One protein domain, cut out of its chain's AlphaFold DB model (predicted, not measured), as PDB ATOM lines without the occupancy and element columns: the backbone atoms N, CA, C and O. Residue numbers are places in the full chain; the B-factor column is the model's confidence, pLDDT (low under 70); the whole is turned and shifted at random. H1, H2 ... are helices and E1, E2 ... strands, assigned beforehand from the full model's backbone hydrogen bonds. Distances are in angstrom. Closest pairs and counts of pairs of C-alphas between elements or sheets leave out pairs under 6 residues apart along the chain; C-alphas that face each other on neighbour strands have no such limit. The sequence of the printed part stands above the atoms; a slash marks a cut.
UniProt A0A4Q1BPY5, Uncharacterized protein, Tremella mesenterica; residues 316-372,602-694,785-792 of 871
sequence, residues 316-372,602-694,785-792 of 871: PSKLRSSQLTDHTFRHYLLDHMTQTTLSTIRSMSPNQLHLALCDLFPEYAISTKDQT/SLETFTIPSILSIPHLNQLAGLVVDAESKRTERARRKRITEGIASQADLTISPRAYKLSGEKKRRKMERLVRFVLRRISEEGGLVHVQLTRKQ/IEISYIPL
ATOM      1  N   PRO A 316     103.428  91.511  73.833       94.75
ATOM      2  CA  PRO A 316     103.071  90.466  74.796       94.75
ATOM      3  C   PRO A 316     101.696  89.824  74.585       94.75
ATOM      4  O   PRO A 316     101.523  88.633  74.846       94.75
ATOM      5  N   SER A 317     100.716  90.591  74.097       93.19
ATOM      6  CA  SER A 317      99.358  90.110  73.823       93.19
ATOM      7  C   SER A 317      99.274  89.148  72.632       93.19
ATOM      8  O   SER A 317      98.344  88.343  72.557       93.19
ATOM      9  N   LYS A 318     100.259  89.188  71.725       95.44
ATOM     10  CA  LYS A 318     100.349  88.353  70.514       95.44
ATOM     11  C   LYS A 318     101.149  87.064  70.738       95.44
ATOM     12  O   LYS A 318     101.258  86.243  69.826       95.44
ATOM     13  N   LEU A 319     101.710  86.860  71.934       95.25
ATOM     14  CA  LEU A 319     102.445  85.644  72.284       95.25
ATOM     15  C   LEU A 319     101.503  84.446  72.459       95.25
ATOM     16  O   LEU A 319     100.477  84.506  73.138       95.25
ATOM     17  N   ARG A 320     101.882  83.301  71.881       94.94
ATOM     18  CA  ARG A 320     101.129  82.048  72.029       94.94
ATOM     19  C   ARG A 320     101.231  81.544  73.470       94.94
ATOM     20  O   ARG A 320     102.266  81.671  74.115       94.94
ATOM     21  N   SER A 321     100.203  80.850  73.967       94.56
ATOM     22  CA  SER A 321     100.212  80.324  75.351       94.56
ATOM     23  C   SER A 321     101.324  79.305  75.670       94.56
ATOM     24  O   SER A 321     101.587  79.035  76.840       94.56
ATOM     25  N   SER A 322     101.987  78.749  74.650       91.31
ATOM     26  CA  SER A 322     103.217  77.955  74.777       91.31
ATOM     27  C   SER A 322     104.470  78.812  74.994       91.31
ATOM     28  O   SER A 322     105.378  78.372  75.689       91.31
ATOM     29  N   GLN A 323     104.501  80.029  74.441       95.06
ATOM     30  CA  GLN A 323     105.579  81.014  74.585       95.06
ATOM     31  C   GLN A 323     105.475  81.808  75.896       95.06
ATOM     32  O   GLN A 323     106.451  82.400  76.326       95.06
ATOM     33  N   LEU A 324     104.323  81.808  76.575       97.56
ATOM     34  CA  LEU A 324     104.179  82.418  77.902       97.56
ATOM     35  C   LEU A 324     104.924  81.581  78.963       97.56
ATOM     36  O   LEU A 324     104.358  80.689  79.601       97.56
ATOM     37  N   THR A 325     106.220  81.861  79.113       96.69
ATOM     38  CA  THR A 325     107.161  81.187  80.021       96.69
ATOM     39  C   THR A 325     107.949  82.193  80.863       96.69
ATOM     40  O   THR A 325     108.013  83.379  80.534       96.69
ATOM     41  N   ASP A 326     108.580  81.713  81.937       96.19
ATOM     42  CA  ASP A 326     109.547  82.475  82.735       96.19
ATOM     43  C   ASP A 326     110.731  82.955  81.883       96.19
ATOM     44  O   ASP A 326     111.155  84.100  82.010       96.19
ATOM     45  N   HIS A 327     111.212  82.112  80.963       94.69
ATOM     46  CA  HIS A 327     112.290  82.445  80.032       94.69
ATOM     47  C   HIS A 327     111.904  83.583  79.075       94.69
ATOM     48  O   HIS A 327     112.691  84.495  78.842       94.69
ATOM     49  N   THR A 328     110.672  83.587  78.561       95.56
ATOM     50  CA  THR A 328     110.190  84.678  77.705       95.56
ATOM     51  C   THR A 328     109.994  85.967  78.493       95.56
ATOM     52  O   THR A 328     110.443  87.010  78.036       95.56
ATOM     53  N   PHE A 329     109.418  85.921  79.700       98.06
ATOM     54  CA  PHE A 329     109.350  87.118  80.551       98.06
ATOM     55  C   PHE A 329     110.747  87.663  80.894       98.06
ATOM     56  O   PHE A 329     110.949  88.873  80.880       98.06
ATOM     57  N   ARG A 330     111.724  86.775  81.120       97.00
ATOM     58  CA  ARG A 330     113.128  87.137  81.341       97.00
ATOM     59  C   ARG A 330     113.737  87.926  80.183       97.00
ATOM     60  O   ARG A 330     114.373  88.940  80.449       97.00
ATOM     61  N   HIS A 331     113.546  87.482  78.940       95.88
ATOM     62  CA  HIS A 331     114.058  88.202  77.765       95.88
ATOM     63  C   HIS A 331     113.476  89.612  77.663       95.88
ATOM     64  O   HIS A 331     114.229  90.561  77.505       95.88
ATOM     65  N   TYR A 332     112.160  89.761  77.838       97.31
ATOM     66  CA  TYR A 332     111.487  91.066  77.764       97.31
ATOM     67  C   TYR A 332     111.908  92.006  78.894       97.31
ATOM     68  O   TYR A 332     112.062  93.201  78.671       97.31
ATOM     69  N   LEU A 333     112.097  91.474  80.106       97.50
ATOM     70  CA  LEU A 333     112.571  92.267  81.237       97.50
ATOM     71  C   LEU A 333     113.997  92.779  80.999       97.50
ATOM     72  O   LEU A 333     114.252  93.960  81.206       97.50
ATOM     73  N   LEU A 334     114.908  91.903  80.562       96.19
ATOM     74  CA  LEU A 334     116.297  92.282  80.304       96.19
ATOM     75  C   LEU A 334     116.406  93.265  79.131       96.19
ATOM     76  O   LEU A 334     117.096  94.267  79.265       96.19
ATOM     77  N   ASP A 335     115.697  93.012  78.030       95.94
ATOM     78  CA  ASP A 335     115.652  93.909  76.871       95.94
ATOM     79  C   ASP A 335     115.157  95.309  77.260       95.94
ATOM     80  O   ASP A 335     115.849  96.291  77.002       95.94
ATOM     81  N   HIS A 336     114.035  95.409  77.984       96.88
ATOM     82  CA  HIS A 336     113.533  96.696  78.467       96.88
ATOM     83  C   HIS A 336     114.543  97.410  79.371       96.88
ATOM     84  O   HIS A 336     114.838  98.580  79.152       96.88
ATOM     85  N   MET A 337     115.073  96.726  80.393       97.38
ATOM     86  CA  MET A 337     116.042  97.328  81.317       97.38
ATOM     87  C   MET A 337     117.266  97.849  80.553       97.38
ATOM     88  O   MET A 337     117.658  98.998  80.739       97.38
ATOM     89  N   THR A 338     117.822  97.042  79.647       96.06
ATOM     90  CA  THR A 338     118.960  97.420  78.803       96.06
ATOM     91  C   THR A 338     118.631  98.601  77.889       96.06
ATOM     92  O   THR A 338     119.410  99.548  77.839       96.06
ATOM     93  N   GLN A 339     117.484  98.604  77.201       95.50
ATOM     94  CA  GLN A 339     117.075  99.711  76.329       95.50
ATOM     95  C   GLN A 339     116.869 101.017  77.104       95.50
ATOM     96  O   GLN A 339     117.345 102.061  76.661       95.50
ATOM     97  N   THR A 340     116.215 100.971  78.268       96.25
ATOM     98  CA  THR A 340     116.050 102.137  79.145       96.25
ATOM     99  C   THR A 340     117.409 102.669  79.596       96.25
ATOM    100  O   THR A 340     117.697 103.840  79.367       96.25
ATOM    101  N   THR A 341     118.288 101.814  80.133       96.81
ATOM    102  CA  THR A 341     119.637 102.217  80.561       96.81
ATOM    103  C   THR A 341     120.467 102.789  79.406       96.81
ATOM    104  O   THR A 341     121.085 103.839  79.573       96.81
ATOM    105  N   LEU A 342     120.441 102.179  78.216       95.56
ATOM    106  CA  LEU A 342     121.116 102.709  77.023       95.56
ATOM    107  C   LEU A 342     120.534 104.052  76.564       95.56
ATOM    108  O   LEU A 342     121.290 104.925  76.143       95.56
ATOM    109  N   SER A 343     119.217 104.238  76.652       95.62
ATOM    110  CA  SER A 343     118.560 105.514  76.349       95.62
ATOM    111  C   SER A 343     119.026 106.615  77.308       95.62
ATOM    112  O   SER A 343     119.421 107.693  76.861       95.62
ATOM    113  N   THR A 344     119.087 106.322  78.613       96.12
ATOM    114  CA  THR A 344     119.614 107.252  79.621       96.12
ATOM    115  C   THR A 344     121.077 107.601  79.349       96.12
ATOM    116  O   THR A 344     121.396 108.783  79.248       96.12
ATOM    117  N   ILE A 345     121.948 106.606  79.128       96.06
ATOM    118  CA  ILE A 345     123.374 106.822  78.821       96.06
ATOM    119  C   ILE A 345     123.547 107.711  77.582       96.06
ATOM    120  O   ILE A 345     124.324 108.657  77.613       96.06
ATOM    121  N   ARG A 346     122.786 107.459  76.508       95.06
ATOM    122  CA  ARG A 346     122.843 108.253  75.264       95.06
ATOM    123  C   ARG A 346     122.318 109.683  75.417       95.06
ATOM    124  O   ARG A 346     122.660 110.533  74.601       95.06
ATOM    125  N   SER A 347     121.492 109.948  76.430       95.06
ATOM    126  CA  SER A 347     121.005 111.294  76.769       95.06
ATOM    127  C   SER A 347     121.948 112.081  77.690       95.06
ATOM    128  O   SER A 347     121.810 113.297  77.812       95.06
ATOM    129  N   MET A 348     122.906 111.406  78.331       96.06
ATOM    130  CA  MET A 348     123.871 112.006  79.251       96.06
ATOM    131  C   MET A 348     125.122 112.492  78.516       96.06
ATOM    132  O   MET A 348     125.670 111.813  77.650       96.06
ATOM    133  N   SER A 349     125.651 113.642  78.934       95.44
ATOM    134  CA  SER A 349     127.040 113.999  78.625       95.44
ATOM    135  C   SER A 349     128.026 113.077  79.372       95.44
ATOM    136  O   SER A 349     127.684 112.563  80.442       95.44
ATOM    137  N   PRO A 350     129.277 112.908  78.895       94.25
ATOM    138  CA  PRO A 350     130.286 112.099  79.588       94.25
ATOM    139  C   PRO A 350     130.513 112.508  81.052       94.25
ATOM    140  O   PRO A 350     130.705 111.648  81.909       94.25
ATOM    141  N   ASN A 351     130.416 113.807  81.359       94.38
ATOM    142  CA  ASN A 351     130.541 114.324  82.724       94.38
ATOM    143  C   ASN A 351     129.345 113.925  83.607       94.38
ATOM    144  O   ASN A 351     129.544 113.507  84.743       94.38
ATOM    145  N   GLN A 352     128.113 113.997  83.088       95.31
ATOM    146  CA  GLN A 352     126.918 113.534  83.810       95.31
ATOM    147  C   GLN A 352     126.953 112.021  84.042       95.31
ATOM    148  O   GLN A 352     126.649 111.568  85.142       95.31
ATOM    149  N   LEU A 353     127.385 111.243  83.043       95.69
ATOM    150  CA  LEU A 353     127.572 109.801  83.193       95.69
ATOM    151  C   LEU A 353     128.627 109.486  84.263       95.69
ATOM    152  O   LEU A 353     128.398 108.624  85.105       95.69
ATOM    153  N   HIS A 354     129.754 110.203  84.276       94.75
ATOM    154  CA  HIS A 354     130.791 110.039  85.296       94.75
ATOM    155  C   HIS A 354     130.276 110.345  86.713       94.75
ATOM    156  O   HIS A 354     130.555 109.573  87.630       94.75
ATOM    157  N   LEU A 355     129.493 111.416  86.894       94.88
ATOM    158  CA  LEU A 355     128.867 111.747  88.182       94.88
ATOM    159  C   LEU A 355     127.862 110.665  88.612       94.88
ATOM    160  O   LEU A 355     127.994 110.115  89.702       94.88
ATOM    161  N   ALA A 356     126.950 110.259  87.724       95.06
ATOM    162  CA  ALA A 356     125.982 109.197  88.003       95.06
ATOM    163  C   ALA A 356     126.652 107.843  88.324       95.06
ATOM    164  O   ALA A 356     126.166 107.091  89.170       95.06
ATOM    165  N   LEU A 357     127.789 107.531  87.689       95.50
ATOM    166  CA  LEU A 357     128.609 106.367  88.031       95.50
ATOM    167  C   LEU A 357     129.278 106.509  89.405       95.50
ATOM    168  O   LEU A 357     129.334 105.527  90.140       95.50
ATOM    169  N   CYS A 358     129.757 107.699  89.775       94.56
ATOM    170  CA  CYS A 358     130.318 107.947  91.106       94.56
ATOM    171  C   CYS A 358     129.274 107.793  92.223       94.56
ATOM    172  O   CYS A 358     129.595 107.237  93.273       94.56
ATOM    173  N   ASP A 359     128.040 108.239  91.982       93.25
ATOM    174  CA  ASP A 359     126.938 108.150  92.945       93.25
ATOM    175  C   ASP A 359     126.438 106.709  93.129       93.25
ATOM    176  O   ASP A 359     126.162 106.275  94.249       93.25
ATOM    177  N   LEU A 360     126.340 105.939  92.039       93.69
ATOM    178  CA  LEU A 360     125.887 104.545  92.084       93.69
ATOM    179  C   LEU A 360     126.973 103.563  92.540       93.69
ATOM    180  O   LEU A 360     126.651 102.548  93.168       93.69
ATOM    181  N   PHE A 361     128.238 103.840  92.221       94.62
ATOM    182  CA  PHE A 361     129.388 102.968  92.468       94.62
ATOM    183  C   PHE A 361     130.492 103.751  93.209       94.62
ATOM    184  O   PHE A 361     131.418 104.276  92.581       94.62
ATOM    185  N   PRO A 362     130.444 103.832  94.554       93.38
ATOM    186  CA  PRO A 362     131.447 104.553  95.344       93.38
ATOM    187  C   PRO A 362     132.893 104.101  95.079       93.38
ATOM    188  O   PRO A 362     133.831 104.890  95.186       93.38
ATOM    189  N   GLU A 363     133.093 102.842  94.687       93.38
ATOM    190  CA  GLU A 363     134.397 102.269  94.345       93.38
ATOM    191  C   GLU A 363     134.955 102.842  93.034       93.38
ATOM    192  O   GLU A 363     136.162 103.066  92.921       93.38
ATOM    193  N   TYR A 364     134.077 103.158  92.075       95.00
ATOM    194  CA  TYR A 364     134.433 103.882  90.855       95.00
ATOM    195  C   TYR A 364     134.863 105.318  91.189       95.00
ATOM    196  O   TYR A 364     135.901 105.772  90.708       95.00
ATOM    197  N   ALA A 365     134.142 106.002  92.088       94.25
ATOM    198  CA  ALA A 365     134.516 107.338  92.565       94.25
ATOM    199  C   ALA A 365     135.876 107.353  93.292       94.25
ATOM    200  O   ALA A 365     136.639 108.310  93.173       94.25
ATOM    201  N   ILE A 366     136.206 106.298  94.043       93.06
ATOM    202  CA  ILE A 366     137.534 106.132  94.654       93.06
ATOM    203  C   ILE A 366     138.589 105.901  93.564       93.06
ATOM    204  O   ILE A 366     139.620 106.568  93.558       93.06
ATOM    205  N   SER A 367     138.326 105.004  92.609       91.81
ATOM    206  CA  SER A 367     139.301 104.641  91.574       91.81
ATOM    207  C   SER A 367     139.595 105.750  90.556       91.81
ATOM    208  O   SER A 367     140.627 105.679  89.890       91.81
ATOM    209  N   THR A 368     138.712 106.741  90.403       93.00
ATOM    210  CA  THR A 368     138.905 107.888  89.497       93.00
ATOM    211  C   THR A 368     139.538 109.100  90.187       93.00
ATOM    212  O   THR A 368     140.285 109.836  89.541       93.00
ATOM    213  N   LYS A 369     139.351 109.281  91.504       91.06
ATOM    214  CA  LYS A 369     140.020 110.344  92.287       91.06
ATOM    215  C   LYS A 369     141.547 110.264  92.240       91.06
ATOM    216  O   LYS A 369     142.199 111.300  92.183       91.06
ATOM    217  N   ASP A 370     142.111 109.059  92.183       81.81
ATOM    218  CA  ASP A 370     143.559 108.858  92.022       81.81
ATOM    219  C   ASP A 370     144.086 109.328  90.643       81.81
ATOM    220  O   ASP A 370     145.294 109.490  90.463       81.81
ATOM    221  N   GLN A 371     143.208 109.541  89.653       72.44
ATOM    222  CA  GLN A 371     143.578 109.832  88.260       72.44
ATOM    223  C   GLN A 371     143.506 111.319  87.894       72.44
ATOM    224  O   GLN A 371     144.274 111.775  87.043       72.44
ATOM    225  N   THR A 372     142.645 112.101  88.554       64.44
ATOM    226  CA  THR A 372     142.473 113.543  88.276       64.44
ATOM    227  C   THR A 372     143.725 114.374  88.580       64.44
ATOM    228  O   THR A 372     143.877 115.471  88.050       64.44
ATOM    229  N   SER A 602     119.719 111.146  85.939       93.50
ATOM    230  CA  SER A 602     120.323 110.109  86.775       93.50
ATOM    231  C   SER A 602     120.103 108.746  86.124       93.50
ATOM    232  O   SER A 602     119.135 108.537  85.392       93.50
ATOM    233  N   LEU A 603     121.034 107.818  86.347       95.00
ATOM    234  CA  LEU A 603     120.923 106.456  85.827       95.00
ATOM    235  C   LEU A 603     119.773 105.733  86.544       95.00
ATOM    236  O   LEU A 603     119.844 105.484  87.748       95.00
ATOM    237  N   GLU A 604     118.708 105.407  85.806       94.62
ATOM    238  CA  GLU A 604     117.529 104.750  86.375       94.62
ATOM    239  C   GLU A 604     117.897 103.373  86.948       94.62
ATOM    240  O   GLU A 604     118.525 102.543  86.284       94.62
ATOM    241  N   THR A 605     117.479 103.123  88.192       96.06
ATOM    242  CA  THR A 605     117.658 101.827  88.856       96.06
ATOM    243  C   THR A 605     116.312 101.130  89.011       96.06
ATOM    244  O   THR A 605     115.301 101.743  89.360       96.06
ATOM    245  N   PHE A 606     116.282  99.825  88.755       97.38
ATOM    246  CA  PHE A 606     115.035  99.076  88.673       97.38
ATOM    247  C   PHE A 606     114.726  98.390  89.998       97.38
ATOM    248  O   PHE A 606     115.516  97.590  90.497       97.38
ATOM    249  N   THR A 607     113.549  98.655  90.559       97.00
ATOM    250  CA  THR A 607     113.018  97.956  91.735       97.00
ATOM    251  C   THR A 607     111.851  97.066  91.307       97.00
ATOM    252  O   THR A 607     111.278  97.232  90.230       97.00
ATOM    253  N   ILE A 608     111.461  96.086  92.129       96.94
ATOM    254  CA  ILE A 608     110.312  95.221  91.793       96.94
ATOM    255  C   ILE A 608     109.021  96.049  91.578       96.94
ATOM    256  O   ILE A 608     108.294  95.746  90.627       96.94
ATOM    257  N   PRO A 609     108.728  97.097  92.381       96.81
ATOM    258  CA  PRO A 609     107.632  98.019  92.098       96.81
ATOM    259  C   PRO A 609     107.768  98.792  90.778       96.81
ATOM    260  O   PRO A 609     106.766  98.878  90.071       96.81
ATOM    261  N   SER A 610     108.950  99.317  90.413       96.81
ATOM    262  CA  SER A 610     109.100 100.049  89.138       96.81
ATOM    263  C   SER A 610     108.968  99.119  87.928       96.81
ATOM    264  O   SER A 610     108.247  99.425  86.983       96.81
ATOM    265  N   ILE A 611     109.511  97.902  88.000       97.88
ATOM    266  CA  ILE A 611     109.333  96.882  86.953       97.88
ATOM    267  C   ILE A 611     107.850  96.541  86.723       97.88
ATOM    268  O   ILE A 611     107.427  96.310  85.590       97.88
ATOM    269  N   LEU A 612     107.044  96.503  87.789       97.69
ATOM    270  CA  LEU A 612     105.608  96.222  87.703       97.69
ATOM    271  C   LEU A 612     104.740  97.463  87.437       97.69
ATOM    272  O   LEU A 612     103.544  97.297  87.182       97.69
ATOM    273  N   SER A 613     105.296  98.679  87.459       97.38
ATOM    274  CA  SER A 613     104.589  99.879  86.990       97.38
ATOM    275  C   SER A 613     104.597  99.977  85.459       97.38
ATOM    276  O   SER A 613     103.631 100.473  84.878       97.38
ATOM    277  N   ILE A 614     105.624  99.424  84.801       97.25
ATOM    278  CA  ILE A 614     105.757  99.366  83.340       97.25
ATOM    279  C   ILE A 614     104.604  98.533  82.735       97.25
ATOM    280  O   ILE A 614     104.540  97.316  82.962       97.25
ATOM    281  N   PRO A 615     103.692  99.123  81.930       97.25
ATOM    282  CA  PRO A 615     102.435  98.468  81.557       97.25
ATOM    283  C   PRO A 615     102.595  97.135  80.814       97.25
ATOM    284  O   PRO A 615     101.886  96.173  81.114       97.25
ATOM    285  N   HIS A 616     103.538  97.050  79.872       97.00
ATOM    286  CA  HIS A 616     103.723  95.855  79.044       97.00
ATOM    287  C   HIS A 616     104.420  94.710  79.805       97.00
ATOM    288  O   HIS A 616     104.043  93.549  79.631       97.00
ATOM    289  N   LEU A 617     105.365  95.010  80.709       97.69
ATOM    290  CA  LEU A 617     105.977  94.010  81.595       97.69
ATOM    291  C   LEU A 617     104.974  93.503  82.636       97.69
ATOM    292  O   LEU A 617     104.877  92.297  82.859       97.69
ATOM    293  N   ASN A 618     104.167  94.399  83.210       98.00
ATOM    294  CA  ASN A 618     103.068  94.059  84.112       98.00
ATOM    295  C   ASN A 618     102.036  93.141  83.420       98.00
ATOM    296  O   ASN A 618     101.666  92.087  83.949       98.00
ATOM    297  N   GLN A 619     101.638  93.474  82.186       97.94
ATOM    298  CA  GLN A 619     100.767  92.636  81.360       97.94
ATOM    299  C   GLN A 619     101.395  91.262  81.078       97.94
ATOM    300  O   GLN A 619     100.736  90.241  81.295       97.94
ATOM    301  N   LEU A 620     102.660  91.208  80.646       98.12
ATOM    302  CA  LEU A 620     103.354  89.955  80.333       98.12
ATOM    303  C   LEU A 620     103.523  89.062  81.570       98.12
ATOM    304  O   LEU A 620     103.185  87.881  81.516       98.12
ATOM    305  N   ALA A 621     103.959  89.618  82.704       98.31
ATOM    306  CA  ALA A 621     104.038  88.897  83.974       98.31
ATOM    307  C   ALA A 621     102.663  88.346  84.387       98.31
ATOM    308  O   ALA A 621     102.547  87.193  84.811       98.31
ATOM    309  N   GLY A 622     101.600  89.134  84.197       98.00
ATOM    310  CA  GLY A 622     100.226  88.704  84.432       98.00
ATOM    311  C   GLY A 622      99.782  87.552  83.524       98.00
ATOM    312  O   GLY A 622      99.112  86.634  83.999       98.00
ATOM    313  N   LEU A 623     100.161  87.572  82.243       97.69
ATOM    314  CA  LEU A 623      99.878  86.508  81.273       97.69
ATOM    315  C   LEU A 623     100.659  85.221  81.582       97.69
ATOM    316  O   LEU A 623     100.086  84.131  81.528       97.69
ATOM    317  N   VAL A 624     101.937  85.329  81.959       97.94
ATOM    318  CA  VAL A 624     102.782  84.183  82.340       97.94
ATOM    319  C   VAL A 624     102.271  83.518  83.620       97.94
ATOM    320  O   VAL A 624     102.115  82.298  83.646       97.94
ATOM    321  N   VAL A 625     101.907  84.294  84.647       98.06
ATOM    322  CA  VAL A 625     101.333  83.766  85.900       98.06
ATOM    323  C   VAL A 625      99.987  83.058  85.677       98.06
ATOM    324  O   VAL A 625      99.715  82.025  86.305       98.06
ATOM    325  N   ASP A 626      99.146  83.562  84.769       96.88
ATOM    326  CA  ASP A 626      97.886  82.905  84.401       96.88
ATOM    327  C   ASP A 626      98.133  81.618  83.591       96.88
ATOM    328  O   ASP A 626      97.489  80.593  83.838       96.88
ATOM    329  N   ALA A 627      99.089  81.637  82.654       96.69
ATOM    330  CA  ALA A 627      99.476  80.478  81.850       96.69
ATOM    331  C   ALA A 627     100.084  79.355  82.709       96.69
ATOM    332  O   ALA A 627      99.692  78.193  82.566       96.69
ATOM    333  N   GLU A 628     100.968  79.695  83.647       96.50
ATOM    334  CA  GLU A 628     101.536  78.775  84.634       96.50
ATOM    335  C   GLU A 628     100.435  78.186  85.527       96.50
ATOM    336  O   GLU A 628     100.321  76.967  85.660       96.50
ATOM    337  N   SER A 629      99.542  79.021  86.068       95.94
ATOM    338  CA  SER A 629      98.432  78.558  86.916       95.94
ATOM    339  C   SER A 629      97.478  77.622  86.154       95.94
ATOM    340  O   SER A 629      97.012  76.623  86.705       95.94
ATOM    341  N   LYS A 630      97.249  77.876  84.857       96.19
ATOM    342  CA  LYS A 630      96.494  76.996  83.950       96.19
ATOM    343  C   LYS A 630      97.244  75.694  83.627       96.19
ATOM    344  O   LYS A 630      96.602  74.652  83.495       96.19
ATOM    345  N   ARG A 631      98.579  75.721  83.516       94.88
ATOM    346  CA  ARG A 631      99.432  74.530  83.327       94.88
ATOM    347  C   ARG A 631      99.397  73.634  84.570       94.88
ATOM    348  O   ARG A 631      99.157  72.435  84.438       94.88
ATOM    349  N   THR A 632      99.514  74.217  85.761       94.25
ATOM    350  CA  THR A 632      99.400  73.515  87.051       94.25
ATOM    351  C   THR A 632      98.020  72.881  87.240       94.25
ATOM    352  O   THR A 632      97.929  71.720  87.631       94.25
ATOM    353  N   GLU A 633      96.939  73.584  86.884       96.12
ATOM    354  CA  GLU A 633      95.574  73.032  86.922       96.12
ATOM    355  C   GLU A 633      95.363  71.894  85.910       96.12
ATOM    356  O   GLU A 633      94.721  70.897  86.234       96.12
ATOM    357  N   ARG A 634      95.928  71.990  84.697       95.50
ATOM    358  CA  ARG A 634      95.919  70.878  83.727       95.50
ATOM    359  C   ARG A 634      96.659  69.654  84.270       95.50
ATOM    360  O   ARG A 634      96.127  68.553  84.188       95.50
ATOM    361  N   ALA A 635      97.834  69.846  84.871       94.62
ATOM    362  CA  ALA A 635      98.597  68.770  85.502       94.62
ATOM    363  C   ALA A 635      97.845  68.143  86.694       94.62
ATOM    364  O   ALA A 635      97.840  66.922  86.833       94.62
ATOM    365  N   ARG A 636      97.148  68.950  87.508       96.31
ATOM    366  CA  ARG A 636      96.263  68.457  88.576       96.31
ATOM    367  C   ARG A 636      95.125  67.604  88.023       96.31
ATOM    368  O   ARG A 636      94.905  66.500  88.506       96.31
ATOM    369  N   ARG A 637      94.415  68.088  86.998       96.12
ATOM    370  CA  ARG A 637      93.334  67.325  86.352       96.12
ATOM    371  C   ARG A 637      93.841  66.019  85.762       96.12
ATOM    372  O   ARG A 637      93.187  65.008  85.959       96.12
ATOM    373  N   LYS A 638      95.019  66.033  85.130       96.19
ATOM    374  CA  LYS A 638      95.682  64.826  84.629       96.19
ATOM    375  C   LYS A 638      95.924  63.814  85.763       96.19
ATOM    376  O   LYS A 638      95.421  62.703  85.656       96.19
ATOM    377  N   ARG A 639      96.510  64.226  86.901       95.88
ATOM    378  CA  ARG A 639      96.641  63.360  88.097       95.88
ATOM    379  C   ARG A 639      95.304  62.795  88.590       95.88
ATOM    380  O   ARG A 639      95.247  61.627  88.945       95.88
ATOM    381  N   ILE A 640      94.231  63.595  88.606       95.44
ATOM    382  CA  ILE A 640      92.884  63.130  88.993       95.44
ATOM    383  C   ILE A 640      92.359  62.081  88.006       95.44
ATOM    384  O   ILE A 640      91.851  61.051  88.435       95.44
ATOM    385  N   THR A 641      92.502  62.314  86.699       95.88
ATOM    386  CA  THR A 641      92.072  61.373  85.652       95.88
ATOM    387  C   THR A 641      92.871  60.069  85.673       95.88
ATOM    388  O   THR A 641      92.307  59.013  85.415       95.88
ATOM    389  N   GLU A 642      94.158  60.130  86.014       95.94
ATOM    390  CA  GLU A 642      95.057  58.972  86.106       95.94
ATOM    391  C   GLU A 642      94.961  58.223  87.452       95.94
ATOM    392  O   GLU A 642      95.612  57.198  87.626       95.94
ATOM    393  N   GLY A 643      94.174  58.713  88.421       95.38
ATOM    394  CA  GLY A 643      94.057  58.110  89.759       95.38
ATOM    395  C   GLY A 643      95.228  58.403  90.712       95.38
ATOM    396  O   GLY A 643      95.288  57.841  91.800       95.38
ATOM    397  N   ILE A 644      96.131  59.316  90.339       95.75
ATOM    398  CA  ILE A 644      97.364  59.692  91.063       95.75
ATOM    399  C   ILE A 644      97.177  61.012  91.846       95.75
ATOM    400  O   ILE A 644      98.134  61.694  92.219       95.75
ATOM    401  N   ALA A 645      95.936  61.461  92.035       95.38
ATOM    402  CA  ALA A 645      95.651  62.705  92.741       95.38
ATOM    403  C   ALA A 645      95.913  62.575  94.242       95.38
ATOM    404  O   ALA A 645      95.409  61.674  94.908       95.38
ATOM    405  N   SER A 646      96.648  63.539  94.793       96.00
ATOM    406  CA  SER A 646      96.780  63.677  96.242       96.00
ATOM    407  C   SER A 646      95.460  64.138  96.875       96.00
ATOM    408  O   SER A 646      94.638  64.790  96.227       96.00
ATOM    409  N   GLN A 647      95.273  63.908  98.178       95.81
ATOM    410  CA  GLN A 647      94.101  64.432  98.898       95.81
ATOM    411  C   GLN A 647      93.993  65.969  98.795       95.81
ATOM    412  O   GLN A 647      92.891  66.514  98.753       95.81
ATOM    413  N   ALA A 648      95.127  66.671  98.687       94.50
ATOM    414  CA  ALA A 648      95.170  68.110  98.431       94.50
ATOM    415  C   ALA A 648      94.723  68.474  97.001       94.50
ATOM    416  O   ALA A 648      94.052  69.483  96.808       94.50
ATOM    417  N   ASP A 649      95.030  67.646  95.997       94.75
ATOM    418  CA  ASP A 649      94.502  67.837  94.641       94.75
ATOM    419  C   ASP A 649      92.971  67.696  94.608       94.75
ATOM    420  O   ASP A 649      92.327  68.407  93.837       94.75
ATOM    421  N   LEU A 650      92.386  66.831  95.447       96.00
ATOM    422  CA  LEU A 650      90.936  66.606  95.525       96.00
ATOM    423  C   LEU A 650      90.172  67.730  96.247       96.00
ATOM    424  O   LEU A 650      89.044  68.034  95.864       96.00
ATOM    425  N   THR A 651      90.766  68.387  97.251       95.75
ATOM    426  CA  THR A 651      90.119  69.509  97.966       95.75
ATOM    427  C   THR A 651      90.144  70.829  97.189       95.75
ATOM    428  O   THR A 651      89.371  71.743  97.485       95.75
ATOM    429  N   ILE A 652      90.998  70.954  96.167       93.81
ATOM    430  CA  ILE A 652      91.093  72.162  95.341       93.81
ATOM    431  C   ILE A 652      89.883  72.279  94.398       93.81
ATOM    432  O   ILE A 652      89.701  71.497  93.458       93.81
ATOM    433  N   SER A 653      89.088  73.333  94.604       93.06
ATOM    434  CA  SER A 653      87.957  73.694  93.738       93.06
ATOM    435  C   SER A 653      88.376  73.821  92.261       93.06
ATOM    436  O   SER A 653      89.385  74.466  91.966       93.06
ATOM    437  N   PRO A 654      87.586  73.316  91.289       86.75
ATOM    438  CA  PRO A 654      87.919  73.361  89.856       86.75
ATOM    439  C   PRO A 654      88.005  74.774  89.246       86.75
ATOM    440  O   PRO A 654      88.365  74.916  88.075       86.75
ATOM    441  N   ARG A 655      87.683  75.828  90.013       89.69
ATOM    442  CA  ARG A 655      87.868  77.242  89.634       89.69
ATOM    443  C   ARG A 655      89.094  77.907  90.282       89.69
ATOM    444  O   ARG A 655      89.382  79.052  89.949       89.69
ATOM    445  N   ALA A 656      89.838  77.213  91.148       87.00
ATOM    446  CA  ALA A 656      90.943  77.777  91.938       87.00
ATOM    447  C   ALA A 656      92.142  78.294  91.115       87.00
ATOM    448  O   ALA A 656      92.963  79.045  91.635       87.00
ATOM    449  N   TYR A 657      92.235  77.935  89.830       90.50
ATOM    450  CA  TYR A 657      93.237  78.487  88.912       90.50
ATOM    451  C   TYR A 657      93.018  79.980  88.602       90.50
ATOM    452  O   TYR A 657      93.953  80.651  88.170       90.50
ATOM    453  N   LYS A 658      91.804  80.513  88.824       95.00
ATOM    454  CA  LYS A 658      91.534  81.955  88.777       95.00
ATOM    455  C   LYS A 658      92.027  82.595  90.076       95.00
ATOM    456  O   LYS A 658      91.338  82.570  91.094       95.00
ATOM    457  N   LEU A 659      93.233  83.151  90.037       95.50
ATOM    458  CA  LEU A 659      93.806  83.892  91.157       95.50
ATOM    459  C   LEU A 659      93.022  85.193  91.394       95.50
ATOM    460  O   LEU A 659      92.639  85.869  90.442       95.50
ATOM    461  N   SER A 660      92.824  85.573  92.659       96.38
ATOM    462  CA  SER A 660      92.400  86.940  92.989       96.38
ATOM    463  C   SER A 660      93.511  87.932  92.632       96.38
ATOM    464  O   SER A 660      94.684  87.553  92.645       96.38
ATOM    465  N   GLY A 661      93.164  89.195  92.354       96.38
ATOM    466  CA  GLY A 661      94.130  90.226  91.937       96.38
ATOM    467  C   GLY A 661      95.353  90.314  92.858       96.38
ATOM    468  O   GLY A 661      96.482  90.235  92.389       96.38
ATOM    469  N   GLU A 662      95.129  90.315  94.172       96.69
ATOM    470  CA  GLU A 662      96.194  90.316  95.183       96.69
ATOM    471  C   GLU A 662      97.083  89.055  95.142       96.69
ATOM    472  O   GLU A 662      98.310  89.134  95.170       96.69
ATOM    473  N   LYS A 663      96.489  87.860  95.002       96.25
ATOM    474  CA  LYS A 663      97.264  86.610  94.865       96.25
ATOM    475  C   LYS A 663      98.040  86.565  93.547       96.25
ATOM    476  O   LYS A 663      99.128  85.993  93.509       96.25
ATOM    477  N   LYS A 664      97.491  87.155  92.480       97.25
ATOM    478  CA  LYS A 664      98.146  87.290  91.177       97.25
ATOM    479  C   LYS A 664      99.336  88.248  91.269       97.25
ATOM    480  O   LYS A 664     100.439  87.837  90.921       97.25
ATOM    481  N   ARG A 665      99.155  89.438  91.856       97.50
ATOM    482  CA  ARG A 665     100.221  90.418  92.125       97.50
ATOM    483  C   ARG A 665     101.388  89.800  92.900       97.50
ATOM    484  O   ARG A 665     102.513  89.820  92.410       97.50
ATOM    485  N   ARG A 666     101.127  89.121  94.024       97.19
ATOM    486  CA  ARG A 666     102.179  88.427  94.802       97.19
ATOM    487  C   ARG A 666     102.917  87.344  94.006       97.19
ATOM    488  O   ARG A 666     104.093  87.091  94.263       97.19
ATOM    489  N   LYS A 667     102.258  86.669  93.057       97.50
ATOM    490  CA  LYS A 667     102.937  85.738  92.138       97.50
ATOM    491  C   LYS A 667     103.783  86.472  91.096       97.50
ATOM    492  O   LYS A 667     104.878  86.007  90.805       97.50
ATOM    493  N   MET A 668     103.320  87.607  90.577       98.19
ATOM    494  CA  MET A 668     104.076  88.442  89.636       98.19
ATOM    495  C   MET A 668     105.341  89.006  90.300       98.19
ATOM    496  O   MET A 668     106.428  88.851  89.761       98.19
ATOM    497  N   GLU A 669     105.248  89.516  91.530       97.44
ATOM    498  CA  GLU A 669     106.406  89.961  92.329       97.44
ATOM    499  C   GLU A 669     107.407  88.825  92.623       97.44
ATOM    500  O   GLU A 669     108.619  89.048  92.694       97.44
ATOM    501  N   ARG A 670     106.929  87.582  92.788       97.00
ATOM    502  CA  ARG A 670     107.797  86.393  92.897       97.00
ATOM    503  C   ARG A 670     108.463  86.045  91.568       97.00
ATOM    504  O   ARG A 670     109.646  85.725  91.584       97.00
ATOM    505  N   LEU A 671     107.739  86.132  90.451       97.69
ATOM    506  CA  LEU A 671     108.271  85.909  89.105       97.69
ATOM    507  C   LEU A 671     109.366  86.934  88.770       97.69
ATOM    508  O   LEU A 671     110.455  86.530  88.376       97.69
ATOM    509  N   VAL A 672     109.123  88.229  89.006       98.06
ATOM    510  CA  VAL A 672     110.126  89.295  88.818       98.06
ATOM    511  C   VAL A 672     111.361  89.028  89.676       98.06
ATOM    512  O   VAL A 672     112.467  88.978  89.149       98.06
ATOM    513  N   ARG A 673     111.193  88.758  90.978       96.38
ATOM    514  CA  ARG A 673     112.316  88.457  91.884       96.38
ATOM    515  C   ARG A 673     113.111  87.214  91.460       96.38
ATOM    516  O   ARG A 673     114.333  87.216  91.553       96.38
ATOM    517  N   PHE A 674     112.435  86.161  90.998       96.62
ATOM    518  CA  PHE A 674     113.075  84.952  90.469       96.62
ATOM    519  C   PHE A 674     113.889  85.249  89.204       96.62
ATOM    520  O   PHE A 674     115.032  84.811  89.090       96.62
ATOM    521  N   VAL A 675     113.326  86.026  88.277       97.38
ATOM    522  CA  VAL A 675     113.986  86.388  87.021       97.38
ATOM    523  C   VAL A 675     115.172  87.326  87.245       97.38
ATOM    524  O   VAL A 675     116.244  87.043  86.718       97.38
ATOM    525  N   LEU A 676     115.028  88.382  88.053       96.62
ATOM    526  CA  LEU A 676     116.131  89.286  88.408       96.62
ATOM    527  C   LEU A 676     117.289  88.517  89.049       96.62
ATOM    528  O   LEU A 676     118.435  88.649  88.623       96.62
ATOM    529  N   ARG A 677     116.979  87.632  90.007       95.06
ATOM    530  CA  ARG A 677     117.970  86.737  90.611       95.06
ATOM    531  C   ARG A 677     118.679  85.884  89.555       95.06
ATOM    532  O   ARG A 677     119.894  85.764  89.621       95.06
ATOM    533  N   ARG A 678     117.949  85.318  88.589       94.31
ATOM    534  CA  ARG A 678     118.519  84.465  87.535       94.31
ATOM    535  C   ARG A 678     119.399  85.241  86.548       94.31
ATOM    536  O   ARG A 678     120.448  84.740  86.171       94.31
ATOM    537  N   ILE A 679     119.014  86.457  86.154       95.75
ATOM    538  CA  ILE A 679     119.863  87.319  85.311       95.75
ATOM    539  C   ILE A 679     121.126  87.743  86.087       95.75
ATOM    540  O   ILE A 679     122.217  87.718  85.525       95.75
ATOM    541  N   SER A 680     120.996  88.062  87.382       94.44
ATOM    542  CA  SER A 680     122.132  88.331  88.277       94.44
ATOM    543  C   SER A 680     123.063  87.118  88.411       94.44
ATOM    544  O   SER A 680     124.271  87.281  88.325       94.44
ATOM    545  N   GLU A 681     122.534  85.897  88.560       91.94
ATOM    546  CA  GLU A 681     123.329  84.652  88.611       91.94
ATOM    547  C   GLU A 681     124.071  84.348  87.298       91.94
ATOM    548  O   GLU A 681     125.088  83.661  87.325       91.94
ATOM    549  N   GLU A 682     123.599  84.875  86.167       91.25
ATOM    550  CA  GLU A 682     124.277  84.790  84.865       91.25
ATOM    551  C   GLU A 682     125.250  85.965  84.615       91.25
ATOM    552  O   GLU A 682     126.018  85.930  83.652       91.25
ATOM    553  N   GLY A 683     125.264  86.969  85.502       92.88
ATOM    554  CA  GLY A 683     126.225  88.074  85.526       92.88
ATOM    555  C   GLY A 683     125.808  89.363  84.815       92.88
ATOM    556  O   GLY A 683     126.573  90.322  84.840       92.88
ATOM    557  N   GLY A 684     124.605  89.419  84.233       91.44
ATOM    558  CA  GLY A 684     124.112  90.581  83.470       91.44
ATOM    559  C   GLY A 684     123.434  91.688  84.297       91.44
ATOM    560  O   GLY A 684     122.974  92.675  83.727       91.44
ATOM    561  N   LEU A 685     123.330  91.524  85.622       95.75
ATOM    562  CA  LEU A 685     122.776  92.517  86.556       95.75
ATOM    563  C   LEU A 685     123.668  92.668  87.786       95.75
ATOM    564  O   LEU A 685     124.057  91.666  88.391       95.75
ATOM    565  N   VAL A 686     123.852  93.914  88.222       95.56
ATOM    566  CA  VAL A 686     124.421  94.261  89.532       95.56
ATOM    567  C   VAL A 686     123.319  94.787  90.450       95.56
ATOM    568  O   VAL A 686     122.369  95.434  90.003       95.56
ATOM    569  N   HIS A 687     123.426  94.469  91.740       94.44
ATOM    570  CA  HIS A 687     122.550  95.012  92.775       94.44
ATOM    571  C   HIS A 687     123.134  96.322  93.305       94.44
ATOM    572  O   HIS A 687     124.323  96.380  93.618       94.44
ATOM    573  N   VAL A 688     122.293  97.338  93.468       93.38
ATOM    574  CA  VAL A 688     122.655  98.603  94.113       93.38
ATOM    575  C   VAL A 688     121.775  98.789  95.346       93.38
ATOM    576  O   VAL A 688     120.576  98.501  95.329       93.38
ATOM    577  N   GLN A 689     122.385  99.214  96.451       89.88
ATOM    578  CA  GLN A 689     121.668  99.534  97.683       89.88
ATOM    579  C   GLN A 689     121.369 101.031  97.705       89.88
ATOM    580  O   GLN A 689     122.279 101.845  97.852       89.88
ATOM    581  N   LEU A 690     120.095 101.400  97.578       81.12
ATOM    582  CA  LEU A 690     119.680 102.791  97.725       81.12
ATOM    583  C   LEU A 690     119.561 103.119  99.214       81.12
ATOM    584  O   LEU A 690     118.650 102.647  99.899       81.12
ATOM    585  N   THR A 691     120.474 103.941  99.739       78.56
ATOM    586  CA  THR A 691     120.318 104.450 101.107       78.56
ATOM    587  C   THR A 691     119.202 105.497 101.127       78.56
ATOM    588  O   THR A 691     119.262 106.529 100.464       78.56
ATOM    589  N   ARG A 692     118.143 105.226 101.900       64.00
ATOM    590  CA  ARG A 692     116.876 105.985 101.877       64.00
ATOM    591  C   ARG A 692     117.007 107.481 102.221       64.00
ATOM    592  O   ARG A 692     116.085 108.243 101.936       64.00
ATOM    593  N   LYS A 693     118.154 107.902 102.770       56.47
ATOM    594  CA  LYS A 693     118.462 109.284 103.181       56.47
ATOM    595  C   LYS A 693     118.256 110.333 102.081       56.47
ATOM    596  O   LYS A 693     117.929 111.460 102.408       56.47
ATOM    597  N   GLN A 694     118.371 109.983 100.798       51.31
ATOM    598  CA  GLN A 694     118.182 110.952  99.704       51.31
ATOM    599  C   GLN A 694     116.717 111.338  99.417       51.31
ATOM    600  O   GLN A 694     116.477 112.302  98.695       51.31
ATOM    601  N   ILE A 785     116.509  98.334 103.432       86.69
ATOM    602  CA  ILE A 785     117.447  98.480 102.323       86.69
ATOM    603  C   ILE A 785     116.693  98.110 101.045       86.69
ATOM    604  O   ILE A 785     116.480  96.931 100.747       86.69
ATOM    605  N   GLU A 786     116.263  99.128 100.301       90.81
ATOM    606  CA  GLU A 786     115.612  98.950  99.012       90.81
ATOM    607  C   GLU A 786     116.670  98.489  98.001       90.81
ATOM    608  O   GLU A 786     117.545  99.247  97.580       90.81
ATOM    609  N   ILE A 787     116.616  97.199  97.658       92.94
ATOM    610  CA  ILE A 787     117.503  96.589  96.665       92.94
ATOM    611  C   ILE A 787     117.000  96.976  95.274       92.94
ATOM    612  O   ILE A 787     115.943  96.496  94.841       92.94
ATOM    613  N   SER A 788     117.778  97.791  94.566       95.62
ATOM    614  CA  SER A 788     117.590  98.064  93.145       95.62
ATOM    615  C   SER A 788     118.592  97.281  92.289       95.62
ATOM    616  O   SER A 788     119.556  96.688  92.781       95.62
ATOM    617  N   TYR A 789     118.308  97.205  90.993       97.19
ATOM    618  CA  TYR A 789     119.035  96.403  90.014       97.19
ATOM    619  C   TYR A 789     119.397  97.291  88.827       97.19
ATOM    620  O   TYR A 789     118.568  98.090  88.389       97.19
ATOM    621  N   ILE A 790     120.603  97.127  88.282       97.19
ATOM    622  CA  ILE A 790     121.069  97.853  87.093       97.19
ATOM    623  C   ILE A 790     121.629  96.835  86.085       97.19
ATOM    624  O   ILE A 790     122.444  95.992  86.483       97.19
ATOM    625  N   PRO A 791     121.188  96.852  84.810       97.38
ATOM    626  CA  PRO A 791     121.801  96.060  83.746       97.38
ATOM    627  C   PRO A 791     123.188  96.597  83.423       97.38
ATOM    628  O   PRO A 791     123.432  97.796  83.497       97.38
ATOM    629  N   LEU A 792     124.092  95.703  83.035       96.69
ATOM    630  CA  LEU A 792     125.434  96.067  82.592       96.69
ATOM    631  C   LEU A 792     125.560  95.899  81.070       96.69
ATOM    632  O   LEU A 792     126.188  94.933  80.631       96.69
TER     633      LEU A 792
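This is residues 316 to 372, 602 to 694 and 785 to 792 of the 871 residues of an uncharacterized protein of Tremella mesenterica (UniProt A0A4Q1BPY5). Two long helices, H1 and H5, overlap near their first residues and run off opposite ways as a long rod, with H7 crossing both at the overlap. A small sheet of E1 and E2 packs beside H1 and the last part of H7; H2 and H3 lengthen one end, and H6 folds back on H5 at the other. The printed part has 158 residues, in the order H1 to H7, E1, E2, mostly helix, with an antiparallel sheet. It is loose, with a radius of gyration of the C-alphas of 20.6 A, and spans 74 by 32 by 26 A.

E1 is residues 685 to 690 and E2 786 to 791, where C-alpha 791 is at (121.801, 96.060, 83.746). H1, 326 to 347, is 31.6 A long from C-alpha 326 at (109.547, 82.475, 82.735); H5, 615 to 641, 38.7 A; H7, 661 to 681, 29.9 A. The shorter helices are H2, 350 to 360; H3, 362 to 369; H4, 608 to 613; and H6, 647 to 651.

N 688 and O 788 of E1 and E2 are 2.9 A apart, within hydrogen-bond range. The closest C-alphas of H1 and E2, Thr 338 and Pro 791, are 5.9 A apart. H1 touches H5 with residues 326 to 333 alone, at a shallow tilt of 9 degrees, opposite ways; C-alphas 329 and 621 are closest, 6.6 A. H7 touches H5, about perpendicular at 78 degrees, closest at C-alphas 668 and 621, 5.7 A. H4 touches H7, closest at C-alphas 608 and 669, 6.6 A. H6 only just touches H5, with 3 pairs of C-alphas within 8 A, closest at 649 and 636, 6.3 A. H2 and H3 touch only at the corner, closest at C-alphas 358 and 365, 4.5 A. In H1 to H7 every O i to N i+4 pair is within hydrogen-bond range.

The farthest C-alphas, of Thr 372 and Gly 643, are 73.6 A apart. Residues 373 to 601 and 695 to 784 are not printed; the C-alpha gaps are 22.5 A and 12.8 A. Of the links that are printed whole, none is long. Residues 372 and 692 to 694 have pLDDT under 70.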